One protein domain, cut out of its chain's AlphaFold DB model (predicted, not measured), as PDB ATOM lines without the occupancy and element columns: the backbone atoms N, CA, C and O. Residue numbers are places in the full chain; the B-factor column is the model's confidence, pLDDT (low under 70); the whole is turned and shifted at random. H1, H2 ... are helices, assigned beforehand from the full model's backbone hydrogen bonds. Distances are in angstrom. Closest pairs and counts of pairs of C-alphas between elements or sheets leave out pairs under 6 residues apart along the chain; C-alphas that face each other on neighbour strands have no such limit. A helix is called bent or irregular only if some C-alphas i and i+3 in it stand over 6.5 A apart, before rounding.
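AT A GLANCE: This is residues 66 to 139 of the 144 residues of the protein "Domain of uncharacterized function (DUF1911)" of Actinobacillus delphinicola (UniProt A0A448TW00). A helical hairpin, H1 and H2, has H3 beside it, and short H4 packs on H3; the long loop of residues 90 to 109 reaches out to one end of the elongated outline. The 74 printed residues have four named helices, H1 to H4 in order, and no named strand; the class is all helix, with under half in named elements. The whole is compact, radius of gyration of the C-alphas 12.7 A, spans 40 by 26 by 17 A.

HOW THE PARTS SIT: H1, residues 66 to 71, touches H2, residues 75 to 89, at Leu 69 and Ala 78, closest C-alphas 5.3 A apart, opposite ways at a shallow tilt of 19 degrees. H3, residues 110 to 119, and H2 are near each other, closest C-alphas 8.2 A apart. H4, residues 134 to 137, touches H3 at Val 137 and Cys 113, closest C-alphas 5.8 A apart. Every O i to N i+4 pair is within hydrogen-bond range in H1, 9 of 11 in H2 and 4 of 6 in H3; H4 is too short.

IN THESE COORDINATES: H1 begins at C-alpha 66 (282.861, 179.405, 115.856); H4 ends at C-alpha 137 (275.915, 167.763, 107.081). H2, 18.1 A, is irregular: C-alphas 84 and 87 are 8.0 A apart. H3 is 14.8 A.

THE WHOLE: The links H2 to H3 and H3 to H4 are long. The printed part has no cut; no printed residue is under 70.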
ATOM      1  N   LEU A  66     282.713 179.764 117.265       90.25
ATOM      2  CA  LEU A  66     282.861 179.405 115.856       90.25
ATOM      3  C   LEU A  66     284.055 180.111 115.201       90.25
ATOM      4  O   LEU A  66     284.724 179.507 114.374       90.25
ATOM      5  N   GLU A  67     284.417 181.324 115.623       87.69
ATOM      6  CA  GLU A  67     285.561 182.072 115.089       87.69
ATOM      7  C   GLU A  67     286.876 181.303 115.289       87.69
ATOM      8  O   GLU A  67     287.764 181.331 114.435       87.69
ATOM      9  N   ARG A  68     286.993 180.546 116.389       88.31
ATOM     10  CA  ARG A  68     288.143 179.660 116.623       88.31
ATOM     11  C   ARG A  68     288.193 178.526 115.607       88.31
ATOM     12  O   ARG A  68     289.269 178.221 115.103       88.31
ATOM     13  N   LEU A  69     287.050 177.916 115.301       93.31
ATOM     14  CA  LEU A  69     286.952 176.889 114.266       93.31
ATOM     15  C   LEU A  69     287.264 177.483 112.884       93.31
ATOM     16  O   LEU A  69     288.114 176.962 112.160       93.31
ATOM     17  N   LEU A  70     286.657 178.625 112.559       93.25
ATOM     18  CA  LEU A  70     286.816 179.338 111.294       93.25
ATOM     19  C   LEU A  70     288.265 179.761 111.020       93.25
ATOM     20  O   LEU A  70     288.698 179.688 109.874       93.25
ATOM     21  N   ASN A  71     289.045 180.111 112.045       92.06
ATOM     22  CA  ASN A  71     290.421 180.596 111.875       92.06
ATOM     23  C   ASN A  71     291.522 179.578 112.233       92.06
ATOM     24  O   ASN A  71     292.693 179.867 112.023       92.06
ATOM     25  N   SER A  72     291.187 178.394 112.759       94.19
ATOM     26  CA  SER A  72     292.197 177.371 113.091       94.19
ATOM     27  C   SER A  72     292.919 176.840 111.850       94.19
ATOM     28  O   SER A  72     292.267 176.568 110.843       94.19
ATOM     29  N   GLU A  73     294.231 176.618 111.944       95.44
ATOM     30  CA  GLU A  73     295.002 175.867 110.938       95.44
ATOM     31  C   GLU A  73     294.665 174.368 110.985       95.44
ATOM     32  O   GLU A  73     294.520 173.720 109.954       95.44
ATOM     33  N   ASP A  74     294.461 173.828 112.190       97.25
ATOM     34  CA  ASP A  74     294.018 172.451 112.417       97.25
ATOM     35  C   ASP A  74     292.501 172.441 112.649       97.25
ATOM     36  O   ASP A  74     292.008 172.646 113.770       97.25
ATOM     37  N   LYS A  75     291.747 172.291 111.555       96.31
ATOM     38  CA  LYS A  75     290.278 172.327 111.558       96.31
ATOM     39  C   LYS A  75     289.662 171.164 112.325       96.31
ATOM     40  O   LYS A  75     288.757 171.393 113.122       96.31
ATOM     41  N   VAL A  76     290.184 169.951 112.152       97.88
ATOM     42  CA  VAL A  76     289.661 168.734 112.794       97.88
ATOM     43  C   VAL A  76     289.823 168.815 114.313       97.88
ATOM     44  O   VAL A  76     288.876 168.583 115.072       97.88
ATOM     45  N   LYS A  77     290.998 169.234 114.801       97.44
ATOM     46  CA  LYS A  77     291.222 169.428 116.241       97.44
ATOM     47  C   LYS A  77     290.372 170.561 116.806       97.44
ATOM     48  O   LYS A  77     289.868 170.444 117.927       97.44
ATOM     49  N   ALA A  78     290.214 171.656 116.065       96.81
ATOM     50  CA  ALA A  78     289.347 172.750 116.482       96.81
ATOM     51  C   ALA A  78     287.884 172.303 116.571       96.81
ATOM     52  O   ALA A  78     287.246 172.584 117.581       96.81
ATOM     53  N   LEU A  79     287.389 171.541 115.592       97.62
ATOM     54  CA  LEU A  79     286.035 170.989 115.583       97.62
ATOM     55  C   LEU A  79     285.795 170.099 116.803       97.62
ATOM     56  O   LEU A  79     284.835 170.311 117.544       97.62
ATOM     57  N   LYS A  80     286.719 169.172 117.083       97.69
ATOM     58  CA  LYS A  80     286.654 168.308 118.269       97.69
ATOM     59  C   LYS A  80     286.534 169.117 119.565       97.69
ATOM     60  O   LYS A  80     285.701 168.811 120.416       97.69
ATOM     61  N   ASN A  81     287.345 170.165 119.712       96.31
ATOM     62  CA  ASN A  81     287.308 171.040 120.887       96.31
ATOM     63  C   ASN A  81     286.021 171.869 120.964       96.31
ATOM     64  O   ASN A  81     285.494 172.066 122.063       96.31
ATOM     65  N   THR A  82     285.528 172.349 119.823       95.81
ATOM     66  CA  THR A  82     284.264 173.079 119.716       95.81
ATOM     67  C   THR A  82     283.114 172.210 120.197       95.81
ATOM     68  O   THR A  82     282.418 172.603 121.131       95.81
ATOM     69  N   MET A  83     282.973 170.998 119.656       97.25
ATOM     70  CA  MET A  83     281.878 170.096 120.017       97.25
ATOM     71  C   MET A  83     281.941 169.658 121.479       97.25
ATOM     72  O   MET A  83     280.936 169.756 122.182       97.25
ATOM     73  N   ALA A  84     283.133 169.321 121.987       96.69
ATOM     74  CA  ALA A  84     283.321 168.947 123.391       96.69
ATOM     75  C   ALA A  84     282.864 170.031 124.388       96.69
ATOM     76  O   ALA A  84     282.534 169.725 125.532       96.69
ATOM     77  N   ASN A  85     282.846 171.301 123.971       95.50
ATOM     78  CA  ASN A  85     282.470 172.437 124.811       95.50
ATOM     79  C   ASN A  85     281.176 173.130 124.360       95.50
ATOM     80  O   ASN A  85     280.782 174.108 124.995       95.50
ATOM     81  N   TRP A  86     280.505 172.636 123.313       94.94
ATOM     82  CA  TRP A  86     279.401 173.332 122.645       94.94
ATOM     83  C   TRP A  86     278.283 173.716 123.618       94.94
ATOM     84  O   TRP A  86     277.879 174.875 123.677       94.94
ATOM     85  N   TYR A  87     277.854 172.787 124.480       93.81
ATOM     86  CA  TYR A  87     276.808 173.075 125.466       93.81
ATOM     87  C   TYR A  87     277.239 174.183 126.433       93.81
ATOM     88  O   TYR A  87     276.519 175.158 126.622       93.81
ATOM     89  N   ARG A  88     278.463 174.102 126.971       93.38
ATOM     90  CA  ARG A  88     279.011 175.122 127.879       93.38
ATOM     91  C   ARG A  88     279.142 176.485 127.201       93.38
ATOM     92  O   ARG A  88     278.895 177.505 127.838       93.38
ATOM     93  N   PHE A  89     279.542 176.526 125.931       91.31
ATOM     94  CA  PHE A  89     279.626 177.778 125.179       91.31
ATOM     95  C   PHE A  89     278.264 178.452 125.010       91.31
ATOM     96  O   PHE A  89     278.199 179.678 124.962       91.31
ATOM     97  N   ASN A  90     277.191 177.664 125.036       89.81
ATOM     98  CA  ASN A  90     275.818 178.130 124.927       89.81
ATOM     99  C   ASN A  90     275.101 178.318 126.278       89.81
ATOM    100  O   ASN A  90     273.891 178.519 126.310       89.81
ATOM    101  N   GLN A  91     275.825 178.350 127.406       90.56
ATOM    102  CA  GLN A  91     275.234 178.557 128.741       90.56
ATOM    103  C   GLN A  91     274.436 179.859 128.915       90.56
ATOM    104  O   GLN A  91     273.622 179.968 129.826       90.56
ATOM    105  N   GLY A  92     274.690 180.862 128.068       86.44
ATOM    106  CA  GLY A  92     273.969 182.137 128.082       86.44
ATOM    107  C   GLY A  92     272.671 182.134 127.272       86.44
ATOM    108  O   GLY A  92     271.980 183.147 127.267       86.44
ATOM    109  N   GLN A  93     272.358 181.042 126.572       85.38
ATOM    110  CA  GLN A  93     271.202 180.984 125.686       85.38
ATOM    111  C   GLN A  93     269.898 180.751 126.463       85.38
ATOM    112  O   GLN A  93     269.891 179.977 127.426       85.38
ATOM    113  N   PRO A  94     268.757 181.322 126.024       85.38
ATOM    114  CA  PRO A  94     267.461 181.145 126.692       85.38
ATOM    115  C   PRO A  94     266.980 179.689 126.782       85.38
ATOM    116  O   PRO A  94     266.039 179.387 127.524       85.38
ATOM    117  N   TRP A  95     267.552 178.800 125.970       86.38
ATOM    118  CA  TRP A  95     267.239 177.374 125.920       86.38
ATOM    119  C   TRP A  95     268.152 176.494 126.782       86.38
ATOM    120  O   TRP A  95     267.861 175.309 126.977       86.38
ATOM    121  N   TYR A  96     269.235 177.044 127.333       88.88
ATOM    122  CA  TYR A  96     270.148 176.284 128.178       88.88
ATOM    123  C   TYR A  96     269.415 175.721 129.408       88.88
ATOM    124  O   TYR A  96     268.605 176.407 130.031       88.88
ATOM    125  N   GLY A  97     269.638 174.443 129.731       89.62
ATOM    126  CA  GLY A  97     268.940 173.754 130.826       89.62
ATOM    127  C   GLY A  97     267.467 173.395 130.568       89.62
ATOM    128  O   GLY A  97     266.836 172.790 131.426       89.62
ATOM    129  N   ARG A  98     266.885 173.706 129.398       89.56
ATOM    130  CA  ARG A  98     265.483 173.340 129.097       89.56
ATOM    131  C   ARG A  98     265.198 171.837 129.017       89.56
ATOM    132  O   ARG A  98     264.030 171.482 129.087       89.56
ATOM    133  N   HIS A  99     266.214 170.979 128.926       89.25
ATOM    134  CA  HIS A  99     266.043 169.520 128.983       89.25
ATOM    135  C   HIS A  99     265.416 169.020 130.299       89.25
ATOM    136  O   HIS A  99     264.960 167.887 130.367       89.25
ATOM    137  N   GLU A 100     265.364 169.863 131.333       88.44
ATOM    138  CA  GLU A 100     264.678 169.587 132.601       88.44
ATOM    139  C   GLU A 100     263.183 169.981 132.583       88.44
ATOM    140  O   GLU A 100     262.515 169.930 133.613       88.44
ATOM    141  N   ARG A 101     262.644 170.429 131.438       85.88
ATOM    142  CA  ARG A 101     261.274 170.955 131.286       85.88
ATOM    143  C   ARG A 101     260.489 170.161 130.239       85.88
ATOM    144  O   ARG A 101     261.075 169.521 129.376       85.88
ATOM    145  N   GLU A 102     259.159 170.263 130.275       74.69
ATOM    146  CA  GLU A 102     258.252 169.448 129.441       74.69
ATOM    147  C   GLU A 102     258.315 169.736 127.924       74.69
ATOM    148  O   GLU A 102     257.941 168.880 127.133       74.69
ATOM    149  N   ASN A 103     258.844 170.894 127.504       78.69
ATOM    150  CA  ASN A 103     258.932 171.309 126.092       78.69
ATOM    151  C   ASN A 103     260.395 171.379 125.617       78.69
ATOM    152  O   ASN A 103     260.922 172.464 125.355       78.69
ATOM    153  N   TYR A 104     261.078 170.234 125.604       83.56
ATOM    154  CA  TYR A 104     262.466 170.115 125.157       83.56
ATOM    155  C   TYR A 104     262.550 169.590 123.717       83.56
ATOM    156  O   TYR A 104     262.325 168.410 123.471       83.56
ATOM    157  N   ASP A 105     262.957 170.459 122.789       81.44
ATOM    158  CA  ASP A 105     263.057 170.151 121.350       81.44
ATOM    159  C   ASP A 105     264.432 169.581 120.928       81.44
ATOM    160  O   ASP A 105     264.755 169.468 119.743       81.44
ATOM    161  N   GLY A 106     265.274 169.218 121.900       88.50
ATOM    162  CA  GLY A 106     266.640 168.761 121.659       88.50
ATOM    163  C   GLY A 106     267.694 169.867 121.776       88.50
ATOM    164  O   GLY A 106     267.406 171.039 122.015       88.50
ATOM    165  N   TYR A 107     268.957 169.464 121.656       93.25
ATOM    166  CA  TYR A 107     270.106 170.362 121.571       93.25
ATOM    167  C   TYR A 107     270.866 170.041 120.295       93.25
ATOM    168  O   TYR A 107     271.375 168.932 120.149       93.25
ATOM    169  N   TRP A 108     270.947 171.023 119.405       94.69
ATOM    170  CA  TRP A 108     271.452 170.836 118.056       94.69
ATOM    171  C   TRP A 108     272.481 171.911 117.736       94.69
ATOM    172  O   TRP A 108     272.168 173.096 117.754       94.69
ATOM    173  N   ALA A 109     273.708 171.490 117.441       96.06
ATOM    174  CA  ALA A 109     274.803 172.357 117.019       96.06
ATOM    175  C   ALA A 109     274.678 172.730 115.535       96.06
ATOM    176  O   ALA A 109     275.601 172.490 114.755       96.06
ATOM    177  N   PHE A 110     273.513 173.249 115.132       96.12
ATOM    178  CA  PHE A 110     273.254 173.585 113.736       96.12
ATOM    179  C   PHE A 110     274.254 174.615 113.246       96.12
ATOM    180  O   PHE A 110     274.870 174.394 112.213       96.12
ATOM    181  N   ASP A 111     274.505 175.673 114.003       94.31
ATOM    182  CA  ASP A 111     275.532 176.671 113.729       94.31
ATOM    183  C   ASP A 111     276.928 176.117 113.370       94.31
ATOM    184  O   ASP A 111     277.635 176.756 112.596       94.31
ATOM    185  N   VAL A 112     277.331 174.939 113.863       96.75
ATOM    186  CA  VAL A 112     278.615 174.290 113.520       96.75
ATOM    187  C   VAL A 112     278.569 173.580 112.160       96.75
ATOM    188  O   VAL A 112     279.577 173.550 111.450       96.75
ATOM    189  N   CYS A 113     277.421 173.023 111.769       96.38
ATOM    190  CA  CYS A 113     277.270 172.197 110.565       96.38
ATOM    191  C   CYS A 113     277.607 172.938 109.273       96.38
ATOM    192  O   CYS A 113     278.332 172.411 108.433       96.38
ATOM    193  N   GLY A 114     277.145 174.179 109.136       96.38
ATOM    194  CA  GLY A 114     277.401 175.018 107.973       96.38
ATOM    195  C   GLY A 114     278.889 175.297 107.801       96.38
ATOM    196  O   GLY A 114     279.404 175.210 106.691       96.38
ATOM    197  N   LEU A 115     279.616 175.546 108.894       96.69
ATOM    198  CA  LEU A 115     281.069 175.714 108.852       96.69
ATOM    199  C   LEU A 115     281.772 174.430 108.426       96.69
ATOM    200  O   LEU A 115     282.685 174.501 107.610       96.69
ATOM    201  N   VAL A 116     281.364 173.275 108.958       97.81
ATOM    202  CA  VAL A 116     281.937 171.980 108.559       97.81
ATOM    203  C   VAL A 116     281.734 171.739 107.066       97.81
ATOM    204  O   VAL A 116     282.712 171.463 106.370       97.81
ATOM    205  N   LYS A 117     280.505 171.935 106.572       97.12
ATOM    206  CA  LYS A 117     280.136 171.789 105.158       97.12
ATOM    207  C   LYS A 117     280.974 172.706 104.261       97.12
ATOM    208  O   LYS A 117     281.642 172.230 103.351       97.12
ATOM    209  N   ILE A 118     280.988 174.011 104.549       97.25
ATOM    210  CA  ILE A 118     281.670 175.021 103.720       97.25
ATOM    211  C   ILE A 118     283.183 174.824 103.713       97.25
ATOM    212  O   ILE A 118     283.830 175.022 102.686       97.25
ATOM    213  N   LEU A 119     283.766 174.481 104.863       96.69
ATOM    214  CA  LEU A 119     285.212 174.325 105.000       96.69
ATOM    215  C   LEU A 119     285.702 172.922 104.608       96.69
ATOM    216  O   LEU A 119     286.912 172.703 104.626       96.69
ATOM    217  N   GLY A 120     284.802 171.989 104.273       96.62
ATOM    218  CA  GLY A 120     285.144 170.608 103.923       96.62
ATOM    219  C   GLY A 120     285.914 169.890 105.034       96.62
ATOM    220  O   GLY A 120     286.913 169.227 104.761       96.62
ATOM    221  N   ILE A 121     285.516 170.094 106.294       97.56
ATOM    222  CA  ILE A 121     286.210 169.502 107.447       97.56
ATOM    223  C   ILE A 121     285.827 168.025 107.551       97.56
ATOM    224  O   ILE A 121     284.643 167.717 107.574       97.56
ATOM    225  N   ASP A 122     286.819 167.144 107.687       97.62
ATOM    226  CA  ASP A 122     286.596 165.759 108.116       97.62
ATOM    227  C   ASP A 122     286.084 165.740 109.569       97.62
ATOM    228  O   ASP A 122     286.804 166.070 110.522       97.62
ATOM    229  N   ASP A 123     284.805 165.426 109.726       97.81
ATOM    230  CA  ASP A 123     284.024 165.497 110.955       97.81
ATOM    231  C   ASP A 123     283.729 164.123 111.573       97.81
ATOM    232  O   ASP A 123     283.039 164.039 112.594       97.81
ATOM    233  N   ASP A 124     284.353 163.050 111.074       97.62
ATOM    234  CA  ASP A 124     284.207 161.694 111.618       97.62
ATOM    235  C   ASP A 124     284.538 161.624 113.118       97.62
ATOM    236  O   ASP A 124     283.969 160.827 113.867       97.62
ATOM    237  N   VAL A 125     285.435 162.496 113.596       97.50
ATOM    238  CA  VAL A 125     285.823 162.576 115.014       97.50
ATOM    239  C   VAL A 125     284.689 163.055 115.933       97.50
ATOM    240  O   VAL A 125     284.787 162.894 117.153       97.50
ATOM    241  N   VAL A 126     283.635 163.660 115.376       97.88
ATOM    242  CA  VAL A 126     282.458 164.158 116.105       97.88
ATOM    243  C   VAL A 126     281.139 163.530 115.646       97.88
ATOM    244  O   VAL A 126     280.103 163.894 116.198       97.88
ATOM    245  N   LYS A 127     281.154 162.553 114.729       97.31
ATOM    246  CA  LYS A 127     279.942 161.918 114.178       97.31
ATOM    247  C   LYS A 127     278.968 161.378 115.234       97.31
ATOM    248  O   LYS A 127     277.764 161.544 115.108       97.31
ATOM    249  N   ASP A 128     279.498 160.802 116.317       97.25
ATOM    250  CA  ASP A 128     278.709 160.195 117.401       97.25
ATOM    251  C   ASP A 128     278.430 161.183 118.554       97.25
ATOM    252  O   ASP A 128     277.977 160.807 119.641       97.25
ATOM    253  N   HIS A 129     278.750 162.468 118.379       97.56
ATOM    254  CA  HIS A 129     278.544 163.469 119.416       97.56
ATOM    255  C   HIS A 129     277.053 163.810 119.551       97.56
ATOM    256  O   HIS A 129     276.430 164.297 118.619       97.56
ATOM    257  N   LYS A 130     276.493 163.672 120.759       95.38
ATOM    258  CA  LYS A 130     275.047 163.808 121.052       95.38
ATOM    259  C   LYS A 130     274.344 165.109 120.622       95.38
ATOM    260  O   LYS A 130     273.122 165.155 120.645       95.38
ATOM    261  N   TYR A 131     275.093 166.170 120.327       96.12
ATOM    262  CA  TYR A 131     274.552 167.457 119.855       96.12
ATOM    263  C   TYR A 131     274.897 167.753 118.396       96.12
ATOM    264  O   TYR A 131     274.517 168.802 117.891       96.12
ATOM    265  N   TYR A 132     275.677 166.889 117.745       97.50
ATOM    266  CA  TYR A 132     276.153 167.102 116.389       97.50
ATOM    267  C   TYR A 132     275.233 166.401 115.387       97.50
ATOM    268  O   TYR A 132     275.163 165.172 115.398       97.50
ATOM    269  N   PRO A 133     274.514 167.136 114.526       96.00
ATOM    270  CA  PRO A 133     273.644 166.515 113.541       96.00
ATOM    271  C   PRO A 133     274.455 166.109 112.299       96.00
ATOM    272  O   PRO A 133     274.383 166.761 111.261       96.00
ATOM    273  N   TYR A 134     275.223 165.021 112.411       97.00
ATOM    274  CA  TYR A 134     276.055 164.466 111.330       97.00
ATOM    275  C   TYR A 134     275.247 164.228 110.043       97.00
ATOM    276  O   TYR A 134     275.607 164.705 108.969       97.00
ATOM    277  N   ASP A 135     274.073 163.601 110.164       95.31
ATOM    278  CA  ASP A 135     273.199 163.311 109.019       95.31
ATOM    279  C   ASP A 135     272.744 164.569 108.262       95.31
ATOM    280  O   ASP A 135     272.472 164.501 107.065       95.31
ATOM    281  N   LEU A 136     272.666 165.725 108.935       95.38
ATOM    282  CA  LEU A 136     272.324 166.991 108.289       95.38
ATOM    283  C   LEU A 136     273.471 167.482 107.395       95.38
ATOM    284  O   LEU A 136     273.220 167.927 106.277       95.38
ATOM    285  N   VAL A 137     274.720 167.377 107.857       96.62
ATOM    286  CA  VAL A 137     275.915 167.763 107.081       96.62
ATOM    287  C   VAL A 137     276.031 166.900 105.820       96.62
ATOM    288  O   VAL A 137     276.268 167.419 104.722       96.62
ATOM    289  N   HIS A 138     275.754 165.604 105.966       95.00
ATOM    290  CA  HIS A 138     275.851 164.586 104.917       95.00
ATOM    291  C   HIS A 138     274.529 164.286 104.202       95.00
ATOM    292  O   HIS A 138     274.411 163.278 103.503       95.00
ATOM    293  N   PHE A 139     273.520 165.153 104.337       88.62
ATOM    294  CA  PHE A 139     272.174 164.889 103.822       88.62
ATOM    295  C   PHE A 139     272.156 164.521 102.325       88.62
ATOM    296  O   PHE A 139     271.402 163.642 101.904       88.62
TER     297      PHE A 139